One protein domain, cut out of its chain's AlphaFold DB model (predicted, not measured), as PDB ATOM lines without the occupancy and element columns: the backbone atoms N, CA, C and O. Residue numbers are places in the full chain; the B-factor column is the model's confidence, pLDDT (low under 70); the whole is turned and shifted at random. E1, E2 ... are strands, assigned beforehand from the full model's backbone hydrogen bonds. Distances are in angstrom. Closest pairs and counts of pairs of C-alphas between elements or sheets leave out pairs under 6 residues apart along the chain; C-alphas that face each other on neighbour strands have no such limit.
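Overview. This is residues 145 to 213 of the 308 residues of an uncharacterized protein of Pedobacter sp (UniProt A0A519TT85). Two antiparallel strand hairpins, E1 with E2 and E3 with E4, follow one another along the longest axis, and the short last strand E5 joins E2 to make the first a three-stranded sheet. The second hairpin is strongly bent, and the long loop of the first, residues 154 to 166, reaches along E3. The printed part has 69 residues, with five named strands in the order E1, E2, E3, E4, E5, no named helix, and under half of the residues in named elements. The class is all strand; the whole is only just loose, close to compact, with a radius of gyration of the C-alphas of 13.6 A and spans of 40 by 29 by 18 A.

Arrangement. The largest sheet has the order E1, residues 147 to 153, then E2, residues 167 to 173, then E5, residues 211 to 213. E1 and E2 form an antiparallel hairpin at 152 degrees, with N 150 and O 170 within hydrogen-bond range at 2.8 A. E2 and E5 are antiparallel at 169 degrees, with N 171 and O 211 within range at 2.8 A. E3, residues 184 to 191, and E4, residues 197 to 204, form the other antiparallel hairpin, with N 188 and O 200 within range at 2.8 A. E3 bends by 68 degrees at residue 187 and E4 by 86 degrees at residue 201. The closest C-alphas of E1 and E3 are those of Phe 153 and Phe 185, 7.7 A apart. E4 is apart from E1, E2 and E5.

Along the chain. E1 begins at C-alpha 147, (159.497, 174.099, 159.270), and is 20.0 A long; E2 is 19.9 A, E3 19.0 A and E4 17.2 A. E5, 7.2 A, ends at C-alpha 213, (150.896, 182.480, 168.739).

Size, cuts and confidence. The C-alphas farthest apart, of Lys 176 and Gly 195, are 41.7 A apart. The printed part has no cut; the link from E1 to E2 is long. Mean pLDDT of the printed part is 90.5, and no printed residue is under 70.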
ATOM      1  N   ALA A 145     166.689 173.253 159.085       80.50
ATOM      2  CA  ALA A 145     165.585 172.359 158.755       80.50
ATOM      3  C   ALA A 145     164.334 173.145 158.324       80.50
ATOM      4  O   ALA A 145     163.933 174.106 158.979       80.50
ATOM      5  N   LYS A 146     163.670 172.678 157.257       87.31
ATOM      6  CA  LYS A 146     162.337 173.174 156.881       87.31
ATOM      7  C   LYS A 146     161.399 173.087 158.081       87.31
ATOM      8  O   LYS A 146     161.492 172.148 158.871       87.31
ATOM      9  N   THR A 147     160.490 174.043 158.198       90.38
ATOM     10  CA  THR A 147     159.497 174.099 159.270       90.38
ATOM     11  C   THR A 147     158.098 173.876 158.720       90.38
ATOM     12  O   THR A 147     157.844 174.028 157.524       90.38
ATOM     13  N   ARG A 148     157.188 173.487 159.608       89.12
ATOM     14  CA  ARG A 148     155.770 173.313 159.312       89.12
ATOM     15  C   ARG A 148     154.928 173.937 160.416       89.12
ATOM     16  O   ARG A 148     155.308 173.882 161.586       89.12
ATOM     17  N   THR A 149     153.788 174.496 160.023       92.69
ATOM     18  CA  THR A 149     152.772 175.054 160.917       92.69
ATOM     19  C   THR A 149     151.748 173.994 161.311       92.69
ATOM     20  O   THR A 149     151.290 173.212 160.476       92.69
ATOM     21  N   TYR A 150     151.381 174.001 162.585       93.06
ATOM     22  CA  TYR A 150     150.418 173.110 163.211       93.06
ATOM     23  C   TYR A 150     149.427 173.913 164.055       93.06
ATOM     24  O   TYR A 150     149.710 175.043 164.467       93.06
ATOM     25  N   PHE A 151     148.286 173.290 164.348       94.81
ATOM     26  CA  PHE A 151     147.216 173.883 165.141       94.81
ATOM     27  C   PHE A 151     146.745 172.924 166.227       94.81
ATOM     28  O   PHE A 151     146.705 171.709 166.030       94.81
ATOM     29  N   LEU A 152     146.386 173.477 167.380       95.88
ATOM     30  CA  LEU A 152     145.678 172.779 168.450       95.88
ATOM     31  C   LEU A 152     144.961 173.797 169.338       95.88
ATOM     32  O   LEU A 152     145.283 174.981 169.315       95.88
ATOM     33  N   PHE A 153     144.053 173.326 170.185       97.12
ATOM     34  CA  PHE A 153     143.516 174.133 171.277       97.12
ATOM     35  C   PHE A 153     144.337 173.967 172.557       97.12
ATOM     36  O   PHE A 153     144.732 172.843 172.899       97.12
ATOM     37  N   SER A 154     144.581 175.074 173.268       96.50
ATOM     38  CA  SER A 154     145.170 175.028 174.610       96.50
ATOM     39  C   SER A 154     144.271 174.247 175.581       96.50
ATOM     40  O   SER A 154     143.099 173.971 175.310       96.50
ATOM     41  N   LYS A 155     144.830 173.828 176.716       94.50
ATOM     42  CA  LYS A 155     144.076 173.172 177.792       94.50
ATOM     43  C   LYS A 155     143.846 174.147 178.942       94.50
ATOM     44  O   LYS A 155     144.700 174.986 179.211       94.50
ATOM     45  N   LEU A 156     142.710 173.987 179.622       92.50
ATOM     46  CA  LEU A 156     142.401 174.693 180.868       92.50
ATOM     47  C   LEU A 156     143.504 174.446 181.889       92.50
ATOM     48  O   LEU A 156     143.957 173.309 182.006       92.50
ATOM     49  N   SER A 157     143.935 175.482 182.598       92.19
ATOM     50  CA  SER A 157     144.962 175.386 183.632       92.19
ATOM     51  C   SER A 157     144.341 175.264 185.016       92.19
ATOM     52  O   SER A 157     143.395 175.974 185.322       92.19
ATOM     53  N   ASP A 158     144.919 174.427 185.874       90.69
ATOM     54  CA  ASP A 158     144.541 174.392 187.293       90.69
ATOM     55  C   ASP A 158     145.049 175.635 188.048       90.69
ATOM     56  O   ASP A 158     144.428 176.066 189.014       90.69
ATOM     57  N   ASP A 159     146.158 176.232 187.591       92.56
ATOM     58  CA  ASP A 159     146.771 177.413 188.219       92.56
ATOM     59  C   ASP A 159     146.117 178.715 187.719       92.56
ATOM     60  O   ASP A 159     146.154 179.745 188.390       92.56
ATOM     61  N   PHE A 160     145.515 178.663 186.525       92.81
ATOM     62  CA  PHE A 160     144.819 179.769 185.863       92.81
ATOM     63  C   PHE A 160     143.463 179.289 185.304       92.81
ATOM     64  O   PHE A 160     143.292 179.224 184.083       92.81
ATOM     65  N   PRO A 161     142.497 178.921 186.170       90.56
ATOM     66  CA  PRO A 161     141.246 178.271 185.758       90.56
ATOM     67  C   PRO A 161     140.343 179.148 184.886       90.56
ATOM     68  O   PRO A 161     139.596 178.625 184.060       90.56
ATOM     69  N   ASP A 162     140.446 180.470 185.027       91.50
ATOM     70  CA  ASP A 162     139.653 181.437 184.261       91.50
ATOM     71  C   ASP A 162     140.264 181.771 182.890       91.50
ATOM     72  O   ASP A 162     139.702 182.562 182.126       91.50
ATOM     73  N   GLU A 163     141.427 181.201 182.553       91.50
ATOM     74  CA  GLU A 163     142.038 181.433 181.252       91.50
ATOM     75  C   GLU A 163     141.215 180.762 180.138       91.50
ATOM     76  O   GLU A 163     140.981 179.548 180.177       91.50
ATOM     77  N   PRO A 164     140.796 181.514 179.103       93.81
ATOM     78  CA  PRO A 164     140.046 180.930 178.007       93.81
ATOM     79  C   PRO A 164     140.911 179.946 177.214       93.81
ATOM     80  O   PRO A 164     142.117 180.135 177.035       93.81
ATOM     81  N   ILE A 165     140.269 178.912 176.668       96.50
ATOM     82  CA  ILE A 165     140.901 178.036 175.680       96.50
ATOM     83  C   ILE A 165     141.207 178.856 174.422       96.50
ATOM     84  O   ILE A 165     140.322 179.523 173.887       96.50
ATOM     85  N   LYS A 166     142.449 178.763 173.939       96.56
ATOM     86  CA  LYS A 166     143.000 179.505 172.796       96.56
ATOM     87  C   LYS A 166     143.264 178.570 171.624       96.56
ATOM     88  O   LYS A 166     143.651 177.415 171.827       96.56
ATOM     89  N   LEU A 167     143.107 179.072 170.400       97.88
ATOM     90  CA  LEU A 167     143.518 178.366 169.188       97.88
ATOM     91  C   LEU A 167     144.999 178.651 168.926       97.88
ATOM     92  O   LEU A 167     145.369 179.695 168.392       97.88
ATOM     93  N   MET A 168     145.856 177.714 169.315       97.19
ATOM     94  CA  MET A 168     147.300 177.854 169.191       97.19
ATOM     95  C   MET A 168     147.747 177.487 167.781       97.19
ATOM     96  O   MET A 168     147.537 176.360 167.328       97.19
ATOM     97  N   MET A 169     148.423 178.424 167.121       97.25
ATOM     98  CA  MET A 169     149.198 178.178 165.910       97.25
ATOM     99  C   MET A 169     150.669 178.099 166.300       97.25
ATOM    100  O   MET A 169     151.192 179.030 166.913       97.25
ATOM    101  N   TYR A 170     151.348 177.014 165.947       95.25
ATOM    102  CA  TYR A 170     152.752 176.817 166.302       95.25
ATOM    103  C   TYR A 170     153.540 176.178 165.168       95.25
ATOM    104  O   TYR A 170     152.988 175.483 164.319       95.25
ATOM    105  N   THR A 171     154.846 176.418 165.146       93.31
ATOM    106  CA  THR A 171     155.750 175.857 164.141       93.31
ATOM    107  C   THR A 171     156.697 174.846 164.768       93.31
ATOM    108  O   THR A 171     157.299 175.130 165.807       93.31
ATOM    109  N   GLN A 172     156.898 173.714 164.100       90.50
ATOM    110  CA  GLN A 172     157.939 172.735 164.429       90.50
ATOM    111  C   GLN A 172     158.790 172.442 163.192       90.50
ATOM    112  O   GLN A 172     158.441 172.833 162.075       90.50
ATOM    113  N   LYS A 173     159.905 171.730 163.371       87.31
ATOM    114  CA  LYS A 173     160.693 171.237 162.235       87.31
ATOM    115  C   LYS A 173     159.884 170.192 161.469       87.31
ATOM    116  O   LYS A 173     159.303 169.287 162.060       87.31
ATOM    117  N   ASP A 174     159.879 170.308 160.150       85.31
ATOM    118  CA  ASP A 174     159.235 169.356 159.261       85.31
ATOM    119  C   ASP A 174     159.969 168.009 159.341       85.31
ATOM    120  O   ASP A 174     161.190 167.904 159.147       85.31
ATOM    121  N   ASN A 175     159.213 166.967 159.659       81.19
ATOM    122  CA  ASN A 175     159.682 165.593 159.746       81.19
ATOM    123  C   ASN A 175     159.200 164.736 158.563       81.19
ATOM    124  O   ASN A 175     159.408 163.524 158.580       81.19
ATOM    125  N   LYS A 176     158.595 165.365 157.543       83.75
ATOM    126  CA  LYS A 176     158.050 164.731 156.335       83.75
ATOM    127  C   LYS A 176     157.036 163.626 156.653       83.75
ATOM    128  O   LYS A 176     157.059 162.566 156.035       83.75
ATOM    129  N   GLY A 177     156.184 163.855 157.653       84.50
ATOM    130  CA  GLY A 177     155.195 162.880 158.115       84.50
ATOM    131  C   GLY A 177     155.772 161.755 158.981       84.50
ATOM    132  O   GLY A 177     155.051 160.819 159.289       84.50
ATOM    133  N   GLY A 178     157.047 161.823 159.379       88.50
ATOM    134  CA  GLY A 178     157.675 160.857 160.289       88.50
ATOM    135  C   GLY A 178     157.167 160.931 161.742       88.50
ATOM    136  O   GLY A 178     156.184 161.625 162.017       88.50
ATOM    137  N   PRO A 179     157.862 160.264 162.686       88.44
ATOM    138  CA  PRO A 179     157.538 160.329 164.112       88.44
ATOM    139  C   PRO A 179     157.497 161.773 164.606       88.44
ATOM    140  O   PRO A 179     158.456 162.517 164.379       88.44
ATOM    141  N   ASN A 180     156.401 162.171 165.249       87.44
ATOM    142  CA  ASN A 180     156.228 163.501 165.830       87.44
ATOM    143  C   ASN A 180     155.730 163.429 167.275       87.44
ATOM    144  O   ASN A 180     155.273 162.389 167.738       87.44
ATOM    145  N   THR A 181     155.792 164.554 167.977       85.56
ATOM    146  CA  THR A 181     155.235 164.694 169.316       85.56
ATOM    147  C   THR A 181     154.500 166.022 169.455       85.56
ATOM    148  O   THR A 181     154.954 167.075 168.991       85.56
ATOM    149  N   ARG A 182     153.334 165.969 170.098       86.88
ATOM    150  CA  ARG A 182     152.454 167.126 170.248       86.88
ATOM    151  C   ARG A 182     152.779 167.907 171.517       86.88
ATOM    152  O   ARG A 182     152.746 167.324 172.603       86.88
ATOM    153  N   PRO A 183     153.023 169.223 171.421       92.25
ATOM    154  CA  PRO A 183     153.173 170.062 172.598       92.25
ATOM    155  C   PRO A 183     151.834 170.230 173.328       92.25
ATOM    156  O   PRO A 183     150.752 170.169 172.738       92.25
ATOM    157  N   PHE A 184     151.914 170.493 174.627       93.56
ATOM    158  CA  PHE A 184     150.759 170.776 175.471       93.56
ATOM    159  C   PHE A 184     150.827 172.221 175.951       93.56
ATOM    160  O   PHE A 184     151.512 172.527 176.926       93.56
ATOM    161  N   PHE A 185     150.090 173.093 175.262       95.50
ATOM    162  CA  PHE A 185     149.872 174.474 175.681       95.50
ATOM    163  C   PHE A 185     148.832 174.504 176.800       95.50
ATOM    164  O   PHE A 185     147.655 174.206 176.584       95.50
ATOM    165  N   GLN A 186     149.288 174.805 178.003       95.00
ATOM    166  CA  GLN A 186     148.495 174.955 179.215       95.00
ATOM    167  C   GLN A 186     149.347 175.823 180.121       95.00
ATOM    168  O   GLN A 186     150.458 175.419 180.477       95.00
ATOM    169  N   LYS A 187     148.850 177.010 180.461       92.56
ATOM    170  CA  LYS A 187     149.608 177.932 181.289       92.56
ATOM    171  C   LYS A 187     149.872 177.301 182.646       92.56
ATOM    172  O   LYS A 187     148.958 176.737 183.243       92.56
ATOM    173  N   LYS A 188     151.106 177.349 183.124       91.25
ATOM    174  CA  LYS A 188     151.506 176.742 184.392       91.25
ATOM    175  C   LYS A 188     152.369 177.702 185.181       91.25
ATOM    176  O   LYS A 188     153.233 178.377 184.620       91.25
ATOM    177  N   ASP A 189     152.107 177.743 186.477       90.81
ATOM    178  CA  ASP A 189     152.893 178.480 187.452       90.81
ATOM    179  C   ASP A 189     153.702 177.469 188.262       90.81
ATOM    180  O   ASP A 189     153.141 176.682 189.024       90.81
ATOM    181  N   TYR A 190     155.021 177.433 188.068       86.38
ATOM    182  CA  TYR A 190     155.873 176.520 188.824       86.38
ATOM    183  C   TYR A 190     157.020 177.244 189.512       86.38
ATOM    184  O   TYR A 190     157.650 178.170 188.994       86.38
ATOM    185  N   THR A 191     157.291 176.773 190.725       84.56
ATOM    186  CA  THR A 191     158.371 177.264 191.572       84.56
ATOM    187  C   THR A 191     159.498 176.247 191.546       84.56
ATOM    188  O   THR A 191     159.307 175.079 191.881       84.56
ATOM    189  N   PHE A 192     160.681 176.678 191.123       80.69
ATOM    190  CA  PHE A 192     161.871 175.841 191.181       80.69
ATOM    191  C   PHE A 192     162.344 175.656 192.628       80.69
ATOM    192  O   PHE A 192     162.102 176.507 193.480       80.69
ATOM    193  N   PHE A 193     163.107 174.588 192.888       80.38
ATOM    194  CA  PHE A 193     163.670 174.271 194.212       80.38
ATOM    195  C   PHE A 193     164.467 175.415 194.870       80.38
ATOM    196  O   PHE A 193     164.597 175.446 196.086       80.38
ATOM    197  N   TYR A 194     164.969 176.376 194.090       87.62
ATOM    198  CA  TYR A 194     165.686 177.569 194.558       87.62
ATOM    199  C   TYR A 194     164.789 178.821 194.677       87.62
ATOM    200  O   TYR A 194     165.281 179.946 194.677       87.62
ATOM    201  N   GLY A 195     163.464 178.651 194.727       83.69
ATOM    202  CA  GLY A 195     162.489 179.725 194.956       83.69
ATOM    203  C   GLY A 195     162.163 180.597 193.738       83.69
ATOM    204  O   GLY A 195     161.326 181.492 193.836       83.69
ATOM    205  N   LYS A 196     162.776 180.354 192.571       84.62
ATOM    206  CA  LYS A 196     162.440 181.091 191.343       84.62
ATOM    207  C   LYS A 196     161.073 180.656 190.825       84.62
ATOM    208  O   LYS A 196     160.878 179.489 190.490       84.62
ATOM    209  N   LYS A 197     160.164 181.618 190.708       87.06
ATOM    210  CA  LYS A 197     158.827 181.443 190.143       87.06
ATOM    211  C   LYS A 197     158.841 181.740 188.644       87.06
ATOM    212  O   LYS A 197     159.381 182.769 188.231       87.06
ATOM    213  N   VAL A 198     158.288 180.844 187.832       88.50
ATOM    214  CA  VAL A 198     158.172 181.025 186.379       88.50
ATOM    215  C   VAL A 198     156.758 180.678 185.939       88.50
ATOM    216  O   VAL A 198     156.229 179.626 186.287       88.50
ATOM    217  N   ILE A 199     156.174 181.570 185.138       90.75
ATOM    218  CA  ILE A 199     154.925 181.324 184.425       90.75
ATOM    219  C   ILE A 199     155.290 180.909 183.000       90.75
ATOM    220  O   ILE A 199     155.994 181.638 182.301       90.75
ATOM    221  N   SER A 200     154.826 179.736 182.586       91.06
ATOM    222  CA  SER A 200     155.039 179.166 181.253       91.06
ATOM    223  C   SER A 200     153.702 178.967 180.559       91.06
ATOM    224  O   SER A 200     152.735 178.601 181.215       91.06
ATOM    225  N   ASP A 201     153.654 179.112 179.236       93.25
ATOM    226  CA  ASP A 201     152.476 178.759 178.427       93.25
ATOM    227  C   ASP A 201     152.384 177.247 178.128       93.25
ATOM    228  O   ASP A 201     151.438 176.779 177.487       93.25
ATOM    229  N   PHE A 202     153.357 176.460 178.597       92.69
ATOM    230  CA  PHE A 202     153.471 175.028 178.333       92.69
ATOM    231  C   PHE A 202     153.388 174.186 179.603       92.69
ATOM    232  O   PHE A 202     154.089 174.446 180.581       92.69
ATOM    233  N   ARG A 203     152.668 173.064 179.501       89.88
ATOM    234  CA  ARG A 203     152.800 171.914 180.408       89.88
ATOM    235  C   ARG A 203     153.911 170.964 179.962       89.88
ATOM    236  O   ARG A 203     154.605 170.396 180.797       89.88
ATOM    237  N   GLN A 204     154.051 170.744 178.653       88.69
ATOM    238  CA  GLN A 204     155.020 169.802 178.086       88.69
ATOM    239  C   GLN A 204     155.352 170.147 176.632       88.69
ATOM    240  O   GLN A 204     154.500 170.631 175.886       88.69
ATOM    241  N   GLY A 205     156.575 169.813 176.215       87.50
ATOM    242  CA  GLY A 205     156.962 169.789 174.806       87.50
ATOM    243  C   GLY A 205     157.344 171.146 174.219       87.50
ATOM    244  O   GLY A 205     157.339 171.287 172.999       87.50
ATOM    245  N   ALA A 206     157.682 172.121 175.070       87.75
ATOM    246  CA  ALA A 206     158.171 173.432 174.644       87.75
ATOM    247  C   ALA A 206     159.396 173.318 173.716       87.75
ATOM    248  O   ALA A 206     159.453 174.005 172.705       87.75
ATOM    249  N   ASP A 207     160.304 172.370 173.983       86.81
ATOM    250  CA  ASP A 207     161.523 172.140 173.187       86.81
ATOM    251  C   ASP A 207     161.257 171.720 171.729       86.81
ATOM    252  O   ASP A 207     162.141 171.798 170.875       86.81
ATOM    253  N   TYR A 208     160.041 171.260 171.424       85.88
ATOM    254  CA  TYR A 208     159.641 170.890 170.066       85.88
ATOM    255  C   TYR A 208     159.056 172.070 169.283       85.88
ATOM    256  O   TYR A 208     158.819 171.943 168.081       85.88
ATOM    257  N   VAL A 209     158.785 173.197 169.948       90.69
ATOM    258  CA  VAL A 209     158.133 174.374 169.370       90.69
ATOM    259  C   VAL A 209     159.173 175.444 169.061       90.69
ATOM    260  O   VAL A 209     159.871 175.928 169.942       90.69
ATOM    261  N   ILE A 210     159.249 175.845 167.792       91.75
ATOM    262  CA  ILE A 210     160.142 176.924 167.339       91.75
ATOM    263  C   ILE A 210     159.509 178.291 167.606       91.75
ATOM    264  O   ILE A 210     160.174 179.227 168.035       91.75
ATOM    265  N   SER A 211     158.217 178.419 167.311       93.69
ATOM    266  CA  SER A 211     157.445 179.643 167.510       93.69
ATOM    267  C   SER A 211     155.974 179.291 167.682       93.69
ATOM    268  O   SER A 211     155.528 178.240 167.211       93.69
ATOM    269  N   TYR A 212     155.223 180.150 168.362       96.81
ATOM    270  CA  TYR A 212     153.785 179.992 168.528       96.81
ATOM    271  C   TYR A 212     153.095 181.338 168.723       96.81
ATOM    272  O   TYR A 212     153.719 182.319 169.126       96.81
ATOM    273  N   LYS A 213     151.794 181.365 168.440       96.50
ATOM    274  CA  LYS A 213     150.896 182.480 168.739       96.50
ATOM    275  C   LYS A 213     149.480 181.965 168.995       96.50
ATOM    276  O   LYS A 213     149.107 180.896 168.509       96.50
TER     277      LYS A 213